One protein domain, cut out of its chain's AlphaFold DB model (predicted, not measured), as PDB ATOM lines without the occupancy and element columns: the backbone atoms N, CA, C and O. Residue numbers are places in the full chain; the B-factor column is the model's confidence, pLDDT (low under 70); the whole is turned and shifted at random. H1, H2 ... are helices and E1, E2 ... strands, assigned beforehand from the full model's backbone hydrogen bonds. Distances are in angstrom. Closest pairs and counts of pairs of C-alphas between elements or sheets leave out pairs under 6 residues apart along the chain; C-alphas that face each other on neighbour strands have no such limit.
ATOM      1  N   PHE A  12     130.815  15.316  66.156       84.44
ATOM      2  CA  PHE A  12     132.252  15.164  65.973       84.44
ATOM      3  C   PHE A  12     132.649  15.701  64.602       84.44
ATOM      4  O   PHE A  12     132.066  15.342  63.576       84.44
ATOM      5  N   VAL A  13     133.632  16.599  64.599       84.81
ATOM      6  CA  VAL A  13     134.171  17.218  63.387       84.81
ATOM      7  C   VAL A  13     135.150  16.251  62.737       84.81
ATOM      8  O   VAL A  13     136.056  15.748  63.394       84.81
ATOM      9  N   THR A  14     134.961  15.981  61.449       80.56
ATOM     10  CA  THR A  14     135.794  15.037  60.687       80.56
ATOM     11  C   THR A  14     136.676  15.723  59.662       80.56
ATOM     12  O   THR A  14     137.699  15.169  59.283       80.56
ATOM     13  N   ASP A  15     136.260  16.893  59.183       80.31
ATOM     14  CA  ASP A  15     137.005  17.685  58.211       80.31
ATOM     15  C   ASP A  15     136.591  19.156  58.316       80.31
ATOM     16  O   ASP A  15     135.501  19.475  58.805       80.31
ATOM     17  N   TRP A  16     137.443  20.063  57.858       87.00
ATOM     18  CA  TRP A  16     137.153  21.492  57.830       87.00
ATOM     19  C   TRP A  16     137.821  22.154  56.624       87.00
ATOM     20  O   TRP A  16     138.897  21.768  56.180       87.00
ATOM     21  N   GLY A  17     137.157  23.169  56.082       86.31
ATOM     22  CA  GLY A  17     137.622  23.960  54.951       86.31
ATOM     23  C   GLY A  17     137.528  25.454  55.243       86.31
ATOM     24  O   GLY A  17     137.116  25.875  56.321       86.31
ATOM     25  N   TYR A  18     137.864  26.272  54.247       85.12
ATOM     26  CA  TYR A  18     137.997  27.728  54.387       85.12
ATOM     27  C   TYR A  18     136.765  28.436  54.990       85.12
ATOM     28  O   TYR A  18     136.908  29.444  55.675       85.12
ATOM     29  N   ARG A  19     135.550  27.927  54.737       89.12
ATOM     30  CA  ARG A  19     134.283  28.480  55.263       89.12
ATOM     31  C   ARG A  19     133.278  27.403  55.680       89.12
ATOM     32  O   ARG A  19     132.077  27.657  55.695       89.12
ATOM     33  N   SER A  20     133.737  26.185  55.959       86.12
ATOM     34  CA  SER A  20     132.839  25.065  56.247       86.12
ATOM     35  C   SER A  20     133.454  24.073  57.217       86.12
ATOM     36  O   SER A  20     134.651  23.807  57.167       86.12
ATOM     37  N   VAL A  21     132.610  23.474  58.050       86.06
ATOM     38  CA  VAL A  21     132.978  22.383  58.953       86.06
ATOM     39  C   VAL A  21     132.137  21.169  58.577       86.06
ATOM     40  O   VAL A  21     130.915  21.269  58.468       86.06
ATOM     41  N   THR A  22     132.788  20.030  58.361       85.81
ATOM     42  CA  THR A  22     132.123  18.746  58.132       85.81
ATOM     43  C   THR A  22     132.094  17.992  59.448       85.81
ATOM     44  O   THR A  22     133.138  17.657  60.009       85.81
ATOM     45  N   ALA A  23     130.892  17.717  59.940       85.69
ATOM     46  CA  ALA A  23     130.696  17.015  61.194       85.69
ATOM     47  C   ALA A  23     129.576  15.977  61.087       85.69
ATOM     48  O   ALA A  23     128.701  16.057  60.220       85.69
ATOM     49  N   PHE A  24     129.610  15.008  61.992       84.56
ATOM     50  CA  PHE A  24     128.611  13.952  62.116       84.56
ATOM     51  C   PHE A  24     128.031  13.943  63.526       84.56
ATOM     52  O   PHE A  24     128.718  14.278  64.488       84.56
ATOM     53  N   HIS A  25     126.759  13.562  63.646       85.81
ATOM     54  CA  HIS A  25     126.075  13.501  64.936       85.81
ATOM     55  C   HIS A  25     126.655  12.380  65.803       85.81
ATOM     56  O   HIS A  25     126.909  11.281  65.302       85.81
ATOM     57  N   LYS A  26     126.817  12.643  67.101       81.94
ATOM     58  CA  LYS A  26     127.171  11.640  68.105       81.94
ATOM     59  C   LYS A  26     125.898  11.159  68.832       81.94
ATOM     60  O   LYS A  26     125.078  11.995  69.204       81.94
ATOM     61  N   PRO A  27     125.708   9.845  69.032       80.88
ATOM     62  CA  PRO A  27     126.442   8.766  68.385       80.88
ATOM     63  C   PRO A  27     125.969   8.592  66.925       80.88
ATOM     64  O   PRO A  27     124.803   8.819  66.587       80.88
ATOM     65  N   PHE A  28     126.879   8.208  66.030       82.00
ATOM     66  CA  PHE A  28     126.549   8.026  64.620       82.00
ATOM     67  C   PHE A  28     125.833   6.691  64.424       82.00
ATOM     68  O   PHE A  28     126.424   5.620  64.575       82.00
ATOM     69  N   ARG A  29     124.558   6.758  64.036       82.69
ATOM     70  CA  ARG A  29     123.724   5.579  63.780       82.69
ATOM     71  C   ARG A  29     124.118   4.916  62.473       82.69
ATOM     72  O   ARG A  29     123.631   5.275  61.394       82.69
ATOM     73  N   ILE A  30     124.996   3.921  62.563       79.69
ATOM     74  CA  ILE A  30     125.530   3.280  61.368       79.69
ATOM     75  C   ILE A  30     124.435   2.549  60.588       79.69
ATOM     76  O   ILE A  30     124.397   2.693  59.372       79.69
ATOM     77  N   TYR A  31     123.502   1.848  61.240       80.06
ATOM     78  CA  TYR A  31     122.503   1.016  60.549       80.06
ATOM     79  C   TYR A  31     121.504   1.804  59.704       80.06
ATOM     80  O   TYR A  31     121.141   1.352  58.620       80.06
ATOM     81  N   THR A  32     121.095   2.986  60.162       81.19
ATOM     82  CA  THR A  32     120.129   3.840  59.453       81.19
ATOM     83  C   THR A  32     120.794   4.756  58.428       81.19
ATOM     84  O   THR A  32     120.119   5.326  57.575       81.19
ATOM     85  N   ALA A  33     122.117   4.927  58.494       83.19
ATOM     86  CA  ALA A  33     122.838   5.787  57.568       83.19
ATOM     87  C   ALA A  33     122.844   5.206  56.146       83.19
ATOM     88  O   ALA A  33     123.180   4.039  55.939       83.19
ATOM     89  N   GLY A  34     122.529   6.034  55.148       83.50
ATOM     90  CA  GLY A  34     122.582   5.643  53.737       83.50
ATOM     91  C   GLY A  34     124.009   5.482  53.194       83.50
ATOM     92  O   GLY A  34     124.970   6.020  53.749       83.50
ATOM     93  N   HIS A  35     124.146   4.803  52.048       83.94
ATOM     94  CA  HIS A  35     125.436   4.500  51.395       83.94
ATOM     95  C   HIS A  35     126.362   5.710  51.233       83.94
ATOM     96  O   HIS A  35     127.553   5.644  51.538       83.94
ATOM     97  N   ALA A  36     125.807   6.834  50.775       82.56
ATOM     98  CA  ALA A  36     126.563   8.059  50.542       82.56
ATOM     99  C   ALA A  36     127.109   8.681  51.835       82.56
ATOM    100  O   ALA A  36     128.164   9.305  51.808       82.56
ATOM    101  N   VAL A  37     126.414   8.508  52.963       83.88
ATOM    102  CA  VAL A  37     126.824   9.054  54.267       83.88
ATOM    103  C   VAL A  37     128.018   8.277  54.813       83.88
ATOM    104  O   VAL A  37     128.985   8.867  55.271       83.88
ATOM    105  N   ILE A  38     127.991   6.955  54.676       83.31
ATOM    106  CA  ILE A  38     129.052   6.055  55.149       83.31
ATOM    107  C   ILE A  38     130.352   6.299  54.398       83.31
ATOM    108  O   ILE A  38     131.419   6.323  54.993       83.31
ATOM    109  N   LYS A  39     130.263   6.514  53.082       83.06
ATOM    110  CA  LYS A  39     131.421   6.858  52.250       83.06
ATOM    111  C   LYS A  39     132.052   8.200  52.616       83.06
ATOM    112  O   LYS A  39     133.198   8.422  52.256       83.06
ATOM    113  N   LYS A  40     131.302   9.098  53.261       81.75
ATOM    114  CA  LYS A  40     131.812  10.388  53.738       81.75
ATOM    115  C   LYS A  40     132.436  10.297  55.126       81.75
ATOM    116  O   LYS A  40     132.993  11.290  55.580       81.75
ATOM    117  N   LEU A  41     132.313   9.161  55.812       80.25
ATOM    118  CA  LEU A  41     132.991   8.999  57.087       80.25
ATOM    119  C   LEU A  41     134.516   9.085  56.871       80.25
ATOM    120  O   LEU A  41     135.014   8.663  55.820       80.25
ATOM    121  N   PRO A  42     135.259   9.618  57.852       76.50
ATOM    122  CA  PRO A  42     136.712   9.741  57.766       76.50
ATOM    123  C   PRO A  42     137.334   8.370  57.503       76.50
ATOM    124  O   PRO A  42     136.814   7.363  57.962       76.50
ATOM    125  N   ASN A  43     138.422   8.299  56.739       76.12
ATOM    126  CA  ASN A  43     139.107   7.040  56.402       76.12
ATOM    127  C   ASN A  43     138.256   5.986  55.642       76.12
ATOM    128  O   ASN A  43     138.730   4.873  55.405       76.12
ATOM    129  N   MET A  44     137.038   6.307  55.176       79.75
ATOM    130  CA  MET A  44     136.235   5.402  54.339       79.75
ATOM    131  C   MET A  44     136.494   5.613  52.847       79.75
ATOM    132  O   MET A  44     135.854   6.417  52.172       79.75
ATOM    133  N   GLY A  45     137.388   4.800  52.283       76.31
ATOM    134  CA  GLY A  45     137.557   4.720  50.831       76.31
ATOM    135  C   GLY A  45     136.313   4.171  50.110       76.31
ATOM    136  O   GLY A  45     135.447   3.524  50.700       76.31
ATOM    137  N   LYS A  46     136.240   4.343  48.780       78.00
ATOM    138  CA  LYS A  46     135.096   3.905  47.945       78.00
ATOM    139  C   LYS A  46     134.758   2.412  48.105       78.00
ATOM    140  O   LYS A  46     133.579   2.050  48.159       78.00
ATOM    141  N   LYS A  47     135.787   1.557  48.177       83.12
ATOM    142  CA  LYS A  47     135.654   0.101  48.371       83.12
ATOM    143  C   LYS A  47     135.232  -0.224  49.804       83.12
ATOM    144  O   LYS A  47     134.243  -0.924  50.002       83.12
ATOM    145  N   THR A  48     135.921   0.360  50.782       83.81
ATOM    146  CA  THR A  48     135.662   0.166  52.212       83.81
ATOM    147  C   THR A  48     134.251   0.598  52.594       83.81
ATOM    148  O   THR A  48     133.488  -0.220  53.091       83.81
ATOM    149  N   GLY A  49     133.832   1.818  52.245       82.56
ATOM    150  CA  GLY A  49     132.486   2.317  52.543       82.56
ATOM    151  C   GLY A  49     131.369   1.492  51.892       82.56
ATOM    152  O   GLY A  49     130.282   1.367  52.448       82.56
ATOM    153  N   THR A  50     131.636   0.867  50.738       84.38
ATOM    154  CA  THR A  50     130.681  -0.060  50.107       84.38
ATOM    155  C   THR A  50     130.617  -1.388  50.855       84.38
ATOM    156  O   THR A  50     129.522  -1.836  51.182       84.38
ATOM    157  N   ASN A  51     131.760  -1.973  51.212       84.19
ATOM    158  CA  ASN A  51     131.803  -3.182  52.039       84.19
ATOM    159  C   ASN A  51     131.134  -2.966  53.402       84.19
ATOM    160  O   ASN A  51     130.439  -3.854  53.892       84.19
ATOM    161  N   VAL A  52     131.299  -1.775  53.979       84.19
ATOM    162  CA  VAL A  52     130.702  -1.374  55.257       84.19
ATOM    163  C   VAL A  52     129.183  -1.190  55.169       84.19
ATOM    164  O   VAL A  52     128.462  -1.301  56.156       84.19
ATOM    165  N   PHE A  53     128.660  -0.881  53.988       84.69
ATOM    166  CA  PHE A  53     127.218  -0.829  53.772       84.69
ATOM    167  C   PHE A  53     126.625  -2.224  53.570       84.69
ATOM    168  O   PHE A  53     125.578  -2.531  54.129       84.69
ATOM    169  N   VAL A  54     127.317  -3.076  52.811       84.44
ATOM    170  CA  VAL A  54     126.835  -4.419  52.452       84.44
ATOM    171  C   VAL A  54     126.917  -5.399  53.623       84.44
ATOM    172  O   VAL A  54     126.007  -6.196  53.805       84.44
ATOM    173  N   LYS A  55     127.976  -5.349  54.440       84.31
ATOM    174  CA  LYS A  55     128.200  -6.307  55.543       84.31
ATOM    175  C   LYS A  55     127.420  -5.994  56.825       84.31
ATOM    176  O   LYS A  55     127.704  -6.575  57.867       84.31
ATOM    177  N   ARG A  56     126.470  -5.063  56.777       79.94
ATOM    178  CA  ARG A  56     125.596  -4.764  57.916       79.94
ATOM    179  C   ARG A  56     124.632  -5.927  58.146       79.94
ATOM    180  O   ARG A  56     124.192  -6.525  57.166       79.94
ATOM    181  N   PRO A  57     124.201  -6.185  59.388       81.69
ATOM    182  CA  PRO A  57     124.558  -5.491  60.628       81.69
ATOM    183  C   PRO A  57     125.854  -6.018  61.278       81.69
ATOM    184  O   PRO A  57     126.210  -7.179  61.120       81.69
ATOM    185  N   TYR A  58     126.523  -5.162  62.052       80.62
ATOM    186  CA  TYR A  58     127.661  -5.500  62.917       80.62
ATOM    187  C   TYR A  58     127.164  -5.798  64.324       80.62
ATOM    188  O   TYR A  58     126.236  -5.129  64.770       80.62
ATOM    189  N   LYS A  59     127.759  -6.756  65.031       72.81
ATOM    190  CA  LYS A  59     127.426  -7.000  66.444       72.81
ATOM    191  C   LYS A  59     128.181  -6.067  67.379       72.81
ATOM    192  O   LYS A  59     127.600  -5.590  68.338       72.81
ATOM    193  N   ASN A  60     129.456  -5.811  67.083       76.19
ATOM    194  CA  ASN A  60     130.369  -5.061  67.942       76.19
ATOM    195  C   ASN A  60     131.333  -4.199  67.109       76.19
ATOM    196  O   ASN A  60     131.598  -4.498  65.941       76.19
ATOM    197  N   ALA A  61     131.951  -3.211  67.763       76.19
ATOM    198  CA  ALA A  61     133.032  -2.383  67.220       76.19
ATOM    199  C   ALA A  61     134.143  -3.201  66.528       76.19
ATOM    200  O   ALA A  61     134.561  -2.867  65.424       76.19
ATOM    201  N   ALA A  62     134.538  -4.339  67.109       77.00
ATOM    202  CA  ALA A  62     135.577  -5.207  66.552       77.00
ATOM    203  C   ALA A  62     135.205  -5.845  65.195       77.00
ATOM    204  O   ALA A  62     136.070  -6.059  64.346       77.00
ATOM    205  N   GLU A  63     133.928  -6.174  64.958       78.38
ATOM    206  CA  GLU A  63     133.488  -6.677  63.645       78.38
ATOM    207  C   GLU A  63     133.488  -5.565  62.600       78.38
ATOM    208  O   GLU A  63     133.838  -5.798  61.442       78.38
ATOM    209  N   PHE A  64     133.128  -4.353  63.021       81.25
ATOM    210  CA  PHE A  64     133.185  -3.180  62.169       81.25
ATOM    211  C   PHE A  64     134.629  -2.843  61.777       81.25
ATOM    212  O   PHE A  64     134.903  -2.678  60.591       81.25
ATOM    213  N   GLU A  65     135.567  -2.833  62.725       79.88
ATOM    214  CA  GLU A  65     136.992  -2.568  62.472       79.88
ATOM    215  C   GLU A  65     137.614  -3.575  61.496       79.88
ATOM    216  O   GLU A  65     138.365  -3.188  60.602       79.88
ATOM    217  N   LYS A  66     137.224  -4.857  61.557       80.94
ATOM    218  CA  LYS A  66     137.657  -5.867  60.570       80.94
ATOM    219  C   LYS A  66     137.231  -5.537  59.137       80.94
ATOM    220  O   LYS A  66     137.871  -5.988  58.189       80.94
ATOM    221  N   VAL A  67     136.129  -4.807  58.958       79.06
ATOM    222  CA  VAL A  67     135.603  -4.425  57.638       79.06
ATOM    223  C   VAL A  67     136.088  -3.039  57.214       79.06
ATOM    224  O   VAL A  67     136.374  -2.838  56.032       79.06
ATOM    225  N   ALA A  68     136.169  -2.101  58.156       73.62
ATOM    226  CA  ALA A  68     136.601  -0.726  57.942       73.62
ATOM    227  C   ALA A  68     138.127  -0.596  57.769       73.62
ATOM    228  O   ALA A  68     138.582   0.286  57.046       73.62
ATOM    229  N   GLY A  69     138.915  -1.489  58.373       69.69
ATOM    230  CA  GLY A  69     140.372  -1.360  58.446       69.69
ATOM    231  C   GLY A  69     140.828  -0.489  59.625       69.69
ATOM    232  O   GLY A  69     140.079  -0.276  60.576       69.69
ATOM    233  N   THR A  70     142.085  -0.028  59.582       64.62
ATOM    234  CA  THR A  70     142.772   0.626  60.711       64.62
ATOM    235  C   THR A  70     142.070   1.888  61.224       64.62
ATOM    236  O   THR A  70     141.691   2.761  60.446       64.62
ATOM    237  N   GLN A  71     141.988   1.956  62.559       58.56
ATOM    238  CA  GLN A  71     141.664   3.089  63.433       58.56
ATOM    239  C   GLN A  71     140.521   3.980  62.933       58.56
ATOM    240  O   GLN A  71     140.697   5.114  62.486       58.56
ATOM    241  N   PHE A  72     139.314   3.439  63.051       64.56
ATOM    242  CA  PHE A  72     138.117   4.261  63.119       64.56
ATOM    243  C   PHE A  72     137.913   4.754  64.545       64.56
ATOM    244  O   PHE A  72     138.248   4.051  65.492       64.56
ATOM    245  N   TYR A  73     137.291   5.917  64.703       64.50
ATOM    246  CA  TYR A  73     136.805   6.360  66.004       64.50
ATOM    247  C   TYR A  73     135.549   5.560  66.387       64.50
ATOM    248  O   TYR A  73     134.422   6.055  66.311       64.50
ATOM    249  N   THR A  74     135.734   4.288  66.740       65.69
ATOM    250  CA  THR A  74     134.669   3.358  67.148       65.69
ATOM    251  C   THR A  74     133.901   3.861  68.369       65.69
ATOM    252  O   THR A  74     132.724   3.554  68.516       65.69
ATOM    253  N   GLU A  75     134.518   4.740  69.157       68.50
ATOM    254  CA  GLU A  75     133.934   5.491  70.274       68.50
ATOM    255  C   GLU A  75     132.746   6.393  69.882       68.50
ATOM    256  O   GLU A  75     131.947   6.782  70.735       68.50
ATOM    257  N   PHE A  76     132.621   6.759  68.601       70.12
ATOM    258  CA  PHE A  76     131.548   7.634  68.110       70.12
ATOM    259  C   PHE A  76     130.439   6.886  67.366       70.12
ATOM    260  O   PHE A  76     129.464   7.515  66.948       70.12
ATOM    261  N   LEU A  77     130.569   5.571  67.181       72.75
ATOM    262  CA  LEU A  77     129.593   4.759  66.461       72.75
ATOM    263  C   LEU A  77     128.576   4.160  67.426       72.75
ATOM    264  O   LEU A  77     128.941   3.550  68.427       72.75
ATOM    265  N   ASP A  78     127.295   4.298  67.081       74.38
ATOM    266  CA  ASP A  78     126.248   3.537  67.748       74.38
ATOM    267  C   ASP A  78     126.075   2.182  67.058       74.38
ATOM    268  O   ASP A  78     125.725   2.119  65.871       74.38
ATOM    269  N   PHE A  79     126.327   1.113  67.809       68.06
ATOM    270  CA  PHE A  79     126.029  -0.263  67.410       68.06
ATOM    271  C   PHE A  79     124.774  -0.808  68.103       68.06
ATOM    272  O   PHE A  79     124.361  -1.930  67.804       68.06
TER     273      PHE A  79
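AT A GLANCE: This is residues 12 to 79 of the 81 residues of a protein of Methanomicrobium sp (UniProt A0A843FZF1). A two-stranded hairpin, E1 and E2, makes one end of the domain, and a small head of three short helices, H1, H2 and H3, with loops makes the other. In the head, H1 and H3 both pack on H2, and near the end of the printed part residues 77 to 78 pair parallel with residues 28 to 29. The printed part has 68 residues, in the order E1, E2, H1, H2, H3; the sheet E1 - E2 is antiparallel, and the class is mixed, helices and strands, with 33 residues, under half, in named elements. The whole is compact, with a radius of gyration of the C-alphas of 11.7 A, yet elongated, spanning 37 by 23 by 22 A.

HOW THE PARTS SIT: E1, residues 12 to 17, and E2, residues 20 to 25, form an antiparallel hairpin, with 164 degrees between their directions. Within hydrogen-bond range are N 14 and O 22, 2.9 A, and N 22 and O 15, 2.8 A. H1, residues 35 to 38, touches H2, residues 46 to 54; their closest C-alphas, of Ile 38 and Gly 49, are 5.7 A apart. H2 touches H3, residues 61 to 68, with the C-alphas of Thr 48 and Ala 68 closest at 5.9 A. They run opposite ways at a steep tilt of 45 degrees. H1 and H3 are apart, and E1 is apart from the three helices. Every O i to N i+4 pair is within hydrogen-bond range in H2, 3 of 4 are in H3, and H1 is too short for such a pair.

IN THESE COORDINATES: E1 begins at C-alpha 12, (132.252, 15.164, 65.973), and is 15.1 A long; E2 is 16.0 A. H1 measures 5.4 A, H2 12.6 A and H3 10.1 A, ending at C-alpha 68, (136.601, -0.726, 57.942).

THE WHOLE: The C-alphas of Tyr 18 and Lys 59 are the two farthest apart, 38.3 A. The printed part has no cut, and no link is long. Residues 69 to 75 and residue 79 have pLDDT under 70.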